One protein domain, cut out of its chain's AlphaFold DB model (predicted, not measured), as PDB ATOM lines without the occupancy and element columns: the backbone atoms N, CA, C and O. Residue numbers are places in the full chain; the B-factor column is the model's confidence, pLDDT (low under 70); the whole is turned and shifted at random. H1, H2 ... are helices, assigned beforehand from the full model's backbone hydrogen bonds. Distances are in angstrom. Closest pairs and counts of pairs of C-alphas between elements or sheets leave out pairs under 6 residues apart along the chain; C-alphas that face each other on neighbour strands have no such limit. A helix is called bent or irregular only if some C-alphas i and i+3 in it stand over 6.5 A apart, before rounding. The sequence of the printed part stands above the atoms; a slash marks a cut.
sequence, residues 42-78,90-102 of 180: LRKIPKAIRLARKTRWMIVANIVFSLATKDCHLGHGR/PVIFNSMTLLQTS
ATOM      1  N   LEU A  42     299.410 255.327 393.727       81.69
ATOM      2  CA  LEU A  42     298.517 255.160 392.568       81.69
ATOM      3  C   LEU A  42     298.744 253.837 391.806       81.69
ATOM      4  O   LEU A  42     297.837 253.308 391.166       81.69
ATOM      5  N   ARG A  43     299.924 253.215 391.954       84.38
ATOM      6  CA  ARG A  43     300.234 251.879 391.405       84.38
ATOM      7  C   ARG A  43     299.317 250.760 391.926       84.38
ATOM      8  O   ARG A  43     299.299 249.678 391.338       84.38
ATOM      9  N   LYS A  44     298.564 250.979 393.012       80.00
ATOM     10  CA  LYS A  44     297.592 250.006 393.548       80.00
ATOM     11  C   LYS A  44     296.229 250.066 392.836       80.00
ATOM     12  O   LYS A  44     295.517 249.060 392.842       80.00
ATOM     13  N   ILE A  45     295.903 251.162 392.144       85.81
ATOM     14  CA  ILE A  45     294.609 251.359 391.461       85.81
ATOM     15  C   ILE A  45     294.317 250.255 390.425       85.81
ATOM     16  O   ILE A  45     293.241 249.656 390.486       85.81
ATOM     17  N   PRO A  46     295.253 249.863 389.534       86.00
ATOM     18  CA  PRO A  46     294.977 248.807 388.558       86.00
ATOM     19  C   PRO A  46     294.699 247.445 389.207       86.00
ATOM     20  O   PRO A  46     293.911 246.655 388.689       86.00
ATOM     21  N   LYS A  47     295.329 247.160 390.356       84.44
ATOM     22  CA  LYS A  47     295.079 245.925 391.115       84.44
ATOM     23  C   LYS A  47     293.687 245.939 391.745       84.44
ATOM     24  O   LYS A  47     292.989 244.932 391.656       84.44
ATOM     25  N   ALA A  48     293.269 247.074 392.306       84.56
ATOM     26  CA  ALA A  48     291.929 247.247 392.861       84.56
ATOM     27  C   ALA A  48     290.840 247.067 391.789       84.56
ATOM     28  O   ALA A  48     289.888 246.321 392.004       84.56
ATOM     29  N   ILE A  49     291.025 247.641 390.594       87.50
ATOM     30  CA  ILE A  49     290.078 247.479 389.475       87.50
ATOM     31  C   ILE A  49     289.992 246.014 389.023       87.50
ATOM     32  O   ILE A  49     288.898 245.501 388.782       87.50
ATOM     33  N   ARG A  50     291.129 245.310 388.917       87.69
ATOM     34  CA  ARG A  50     291.142 243.876 388.569       87.69
ATOM     35  C   ARG A  50     290.376 243.040 389.591       87.69
ATOM     36  O   ARG A  50     289.616 242.157 389.197       87.69
ATOM     37  N   LEU A  51     290.553 243.338 390.877       86.56
ATOM     38  CA  LEU A  51     289.821 242.669 391.945       86.56
ATOM     39  C   LEU A  51     288.319 242.957 391.845       86.56
ATOM     40  O   LEU A  51     287.535 242.016 391.805       86.56
ATOM     41  N   ALA A  52     287.930 244.223 391.686       87.31
ATOM     42  CA  ALA A  52     286.531 244.622 391.543       87.31
ATOM     43  C   ALA A  52     285.831 243.910 390.371       87.31
ATOM     44  O   ALA A  52     284.705 243.437 390.515       87.31
ATOM     45  N   ARG A  53     286.509 243.755 389.224       88.69
ATOM     46  CA  ARG A  53     285.971 243.005 388.074       88.69
ATOM     47  C   ARG A  53     285.766 241.524 388.385       88.69
ATOM     48  O   ARG A  53     284.734 240.969 388.011       88.69
ATOM     49  N   LYS A  54     286.718 240.891 389.079       85.38
ATOM     50  CA  LYS A  54     286.593 239.489 389.501       85.38
ATOM     51  C   LYS A  54     285.430 239.313 390.478       85.38
ATOM     52  O   LYS A  54     284.616 238.411 390.297       85.38
ATOM     53  N   THR A  55     285.305 240.216 391.448       86.25
ATOM     54  CA  THR A  55     284.191 240.231 392.402       86.25
ATOM     55  C   THR A  55     282.853 240.416 391.693       86.25
ATOM     56  O   THR A  55     281.908 239.691 391.988       86.25
ATOM     57  N   ARG A  56     282.767 241.309 390.696       88.38
ATOM     58  CA  ARG A  56     281.545 241.489 389.897       88.38
ATOM     59  C   ARG A  56     281.105 240.190 389.223       88.38
ATOM     60  O   ARG A  56     279.917 239.890 389.225       88.38
ATOM     61  N   TRP A  57     282.038 239.412 388.673       84.50
ATOM     62  CA  TRP A  57     281.704 238.129 388.047       84.50
ATOM     63  C   TRP A  57     281.163 237.112 389.064       84.50
ATOM     64  O   TRP A  57     280.170 236.444 388.791       84.50
ATOM     65  N   MET A  58     281.740 237.071 390.269       83.31
ATOM     66  CA  MET A  58     281.239 236.234 391.369       83.31
ATOM     67  C   MET A  58     279.837 236.654 391.837       83.31
ATOM     68  O   MET A  58     278.985 235.795 392.052       83.31
ATOM     69  N   ILE A  59     279.567 237.961 391.935       85.31
ATOM     70  CA  ILE A  59     278.236 238.484 392.284       85.31
ATOM     71  C   ILE A  59     277.202 238.073 391.231       85.31
ATOM     72  O   ILE A  59     276.131 237.584 391.582       85.31
ATOM     73  N   VAL A  60     277.524 238.224 389.943       85.81
ATOM     74  CA  VAL A  60     276.610 237.847 388.853       85.81
ATOM     75  C   VAL A  60     276.326 236.345 388.867       85.81
ATOM     76  O   VAL A  60     275.166 235.959 388.761       85.81
ATOM     77  N   ALA A  61     277.340 235.500 389.071       83.31
ATOM     78  CA  ALA A  61     277.142 234.056 389.200       83.31
ATOM     79  C   ALA A  61     276.199 233.697 390.365       83.31
ATOM     80  O   ALA A  61     275.340 232.829 390.212       83.31
ATOM     81  N   ASN A  62     276.298 234.402 391.499       82.69
ATOM     82  CA  ASN A  62     275.403 234.194 392.638       82.69
ATOM     83  C   ASN A  62     273.952 234.610 392.336       82.69
ATOM     84  O   ASN A  62     273.010 233.889 392.666       82.69
ATOM     85  N   ILE A  63     273.764 235.756 391.674       85.31
ATOM     86  CA  ILE A  63     272.431 236.223 391.267       85.31
ATOM     87  C   ILE A  63     271.800 235.217 390.300       85.31
ATOM     88  O   ILE A  63     270.648 234.837 390.488       85.31
ATOM     89  N   VAL A  64     272.558 234.735 389.312       85.06
ATOM     90  CA  VAL A  64     272.080 233.730 388.350       85.06
ATOM     91  C   VAL A  64     271.696 232.430 389.055       85.06
ATOM     92  O   VAL A  64     270.632 231.891 388.772       85.06
ATOM     93  N   PHE A  65     272.498 231.955 390.012       80.56
ATOM     94  CA  PHE A  65     272.156 230.766 390.800       80.56
ATOM     95  C   PHE A  65     270.874 230.968 391.622       80.56
ATOM     96  O   PHE A  65     270.001 230.104 391.626       80.56
ATOM     97  N   SER A  66     270.732 232.132 392.259       76.88
ATOM     98  CA  SER A  66     269.554 232.487 393.062       76.88
ATOM     99  C   SER A  66     268.278 232.557 392.214       76.88
ATOM    100  O   SER A  66     267.227 232.049 392.613       76.88
ATOM    101  N   LEU A  67     268.363 233.148 391.018       82.44
ATOM    102  CA  LEU A  67     267.254 233.180 390.064       82.44
ATOM    103  C   LEU A  67     266.931 231.776 389.546       82.44
ATOM    104  O   LEU A  67     265.774 231.377 389.589       82.44
ATOM    105  N   ALA A  68     267.942 230.980 389.189       80.56
ATOM    106  CA  ALA A  68     267.747 229.606 388.732       80.56
ATOM    107  C   ALA A  68     267.027 228.739 389.776       80.56
ATOM    108  O   ALA A  68     266.122 227.982 389.433       80.56
ATOM    109  N   THR A  69     267.364 228.873 391.062       73.62
ATOM    110  CA  THR A  69     266.653 228.160 392.136       73.62
ATOM    111  C   THR A  69     265.215 228.640 392.322       73.62
ATOM    112  O   THR A  69     264.326 227.824 392.568       73.62
ATOM    113  N   LYS A  70     264.967 229.947 392.169       75.56
ATOM    114  CA  LYS A  70     263.627 230.541 392.258       75.56
ATOM    115  C   LYS A  70     262.743 230.078 391.093       75.56
ATOM    116  O   LYS A  70     261.606 229.671 391.326       75.56
ATOM    117  N   ASP A  71     263.278 230.078 389.875       73.19
ATOM    118  CA  ASP A  71     262.575 229.643 388.664       73.19
ATOM    119  C   ASP A  71     262.375 228.124 388.621       73.19
ATOM    120  O   ASP A  71     261.303 227.654 388.245       73.19
ATOM    121  N   CYS A  72     263.352 227.338 389.088       74.88
ATOM    122  CA  CYS A  72     263.217 225.883 389.212       74.88
ATOM    123  C   CYS A  72     262.026 225.502 390.104       74.88
ATOM    124  O   CYS A  72     261.242 224.612 389.762       74.88
ATOM    125  N   HIS A  73     261.843 226.223 391.213       68.19
ATOM    126  CA  HIS A  73     260.732 225.996 392.134       68.19
ATOM    127  C   HIS A  73     259.370 226.346 391.516       68.19
ATOM    128  O   HIS A  73     258.377 225.667 391.783       68.19
ATOM    129  N   LEU A  74     259.325 227.386 390.677       69.81
ATOM    130  CA  LEU A  74     258.118 227.781 389.952       69.81
ATOM    131  C   LEU A  74     257.768 226.767 388.848       69.81
ATOM    132  O   LEU A  74     256.604 226.398 388.709       69.81
ATOM    133  N   GLY A  75     258.768 226.270 388.115       70.81
ATOM    134  CA  GLY A  75     258.581 225.318 387.015       70.81
ATOM    135  C   GLY A  75     258.215 223.894 387.451       70.81
ATOM    136  O   GLY A  75     257.440 223.231 386.768       70.81
ATOM    137  N   HIS A  76     258.719 223.418 388.597       68.81
ATOM    138  CA  HIS A  76     258.419 222.062 389.092       68.81
ATOM    139  C   HIS A  76     257.095 221.944 389.865       68.81
ATOM    140  O   HIS A  76     256.736 220.834 390.261       68.81
ATOM    141  N   GLY A  77     256.366 223.051 390.060       64.19
ATOM    142  CA  GLY A  77     255.009 223.071 390.612       64.19
ATOM    143  C   GLY A  77     254.871 222.336 391.947       64.19
ATOM    144  O   GLY A  77     254.479 221.177 391.961       64.19
ATOM    145  N   ARG A  78     255.173 223.012 393.066       62.94
ATOM    146  CA  ARG A  78     254.905 222.624 394.475       62.94
ATOM    147  C   ARG A  78     254.703 221.114 394.729       62.94
ATOM    148  O   ARG A  78     253.706 220.708 395.323       62.94
ATOM    149  N   PRO A  90     269.066 226.036 399.629       68.50
ATOM    150  CA  PRO A  90     270.158 225.728 398.700       68.50
ATOM    151  C   PRO A  90     270.914 226.983 398.234       68.50
ATOM    152  O   PRO A  90     272.120 226.921 398.003       68.50
ATOM    153  N   VAL A  91     270.238 228.134 398.153       69.31
ATOM    154  CA  VAL A  91     270.862 229.428 397.822       69.31
ATOM    155  C   VAL A  91     271.775 229.897 398.945       69.31
ATOM    156  O   VAL A  91     272.911 230.293 398.685       69.31
ATOM    157  N   ILE A  92     271.301 229.825 400.191       71.69
ATOM    158  CA  ILE A  92     272.069 230.223 401.376       71.69
ATOM    159  C   ILE A  92     273.285 229.303 401.546       71.69
ATOM    160  O   ILE A  92     274.395 229.793 401.756       71.69
ATOM    161  N   PHE A  93     273.109 227.989 401.373       71.06
ATOM    162  CA  PHE A  93     274.203 227.018 401.450       71.06
ATOM    163  C   PHE A  93     275.265 227.263 400.366       71.06
ATOM    164  O   PHE A  93     276.445 227.404 400.686       71.06
ATOM    165  N   ASN A  94     274.855 227.428 399.101       73.50
ATOM    166  CA  ASN A  94     275.779 227.736 398.005       73.50
ATOM    167  C   ASN A  94     276.488 229.091 398.206       73.50
ATOM    168  O   ASN A  94     277.686 229.209 397.951       73.50
ATOM    169  N   SER A  95     275.781 230.096 398.737       69.06
ATOM    170  CA  SER A  95     276.346 231.418 399.044       69.06
ATOM    171  C   SER A  95     277.442 231.352 400.117       69.06
ATOM    172  O   SER A  95     278.465 232.027 399.987       69.06
ATOM    173  N   MET A  96     277.271 230.521 401.154       63.66
ATOM    174  CA  MET A  96     278.273 230.357 402.217       63.66
ATOM    175  C   MET A  96     279.535 229.627 401.740       63.66
ATOM    176  O   MET A  96     280.640 229.985 402.153       63.66
ATOM    177  N   THR A  97     279.407 228.664 400.826       60.25
ATOM    178  CA  THR A  97     280.561 227.961 400.240       60.25
ATOM    179  C   THR A  97     281.341 228.845 399.254       60.25
ATOM    180  O   THR A  97     282.570 228.778 399.188       60.25
ATOM    181  N   LEU A  98     280.667 229.748 398.534       53.84
ATOM    182  CA  LEU A  98     281.296 230.647 397.552       53.84
ATOM    183  C   LEU A  98     282.140 231.767 398.192       53.84
ATOM    184  O   LEU A  98     283.136 232.220 397.617       53.84
ATOM    185  N   LEU A  99     281.805 232.170 399.420       53.47
ATOM    186  CA  LEU A  99     282.619 233.108 400.200       53.47
ATOM    187  C   LEU A  99     283.954 232.495 400.662       53.47
ATOM    188  O   LEU A  99     284.905 233.233 400.908       53.47
ATOM    189  N   GLN A 100     284.077 231.163 400.701       56.81
ATOM    190  CA  GLN A 100     285.315 230.477 401.101       56.81
ATOM    191  C   GLN A 100     286.321 230.309 399.948       56.81
ATOM    192  O   GLN A 100     287.526 230.199 400.189       56.81
ATOM    193  N   THR A 101     285.875 230.357 398.685       50.22
ATOM    194  CA  THR A 101     286.786 230.376 397.515       50.22
ATOM    195  C   THR A 101     287.348 231.774 397.261       50.22
ATOM    196  O   THR A 101     288.364 231.942 396.577       50.22
ATOM    197  N   SER A 102     286.697 232.788 397.825       52.94
ATOM    198  CA  SER A 102     287.130 234.174 397.810       52.94
ATOM    199  C   SER A 102     288.142 234.389 398.925       52.94
ATOM    200  O   SER A 102     287.942 235.220 399.803       52.94
TER     201      SER A 102
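AT A GLANCE: This is residues 42 to 78 and 90 to 102 of the 180 residues of an uncharacterized protein of Ensete ventricosum (UniProt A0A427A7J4). One long helix, H1, makes most of the length of a rod, and a short helix, H2, packs side by side on part of it, running back the opposite way. Both ends of H1 stick out past H2, with residues 42 to 53 and 71 to 78 standing free. The printed part has 50 residues with two named helices, H1 then H2, and no named strand; the class is all helix. It is extended, with a radius of gyration of the C-alphas of 15.3 A and spans of 54 by 18 by 9 A.

HOW THE PARTS SIT: H1, residues 42 to 75, touches H2, residues 90 to 101, through its residues 62 to 69 alone, and H2 touches it with residues 90 to 95 alone. Their closest C-alphas, those of Ser 66 and Val 91, are 5.8 A apart. They run opposite ways at a shallow tilt of 21 degrees. O i to N i+4 pairs are within hydrogen-bond range in 28 of 30 cases in H1 and 6 of 8 in H2.

IN THESE COORDINATES: H1 measures 50.2 A from C-alpha 42 at (298.517, 255.160, 392.568) to C-alpha 75 at (258.581, 225.318, 387.015). It is only just irregular, with C-alphas 43 and 46 6.7 A apart. H2 measures 17.3 A and ends with C-alpha 101 at (286.786, 230.376, 397.515).

THE WHOLE: The C-alphas farthest apart, those of Leu 42 and Arg 78, are 54.4 A apart. The link from H1 to H2 runs across the cut, where residues 79 to 89 are not printed; C-alphas 78 and 90 are 16.1 A apart. Mean pLDDT of the printed part is 75.9, and residues 73 to 74, 76 to 78, 90 to 91 and 95 to 102 are under 70.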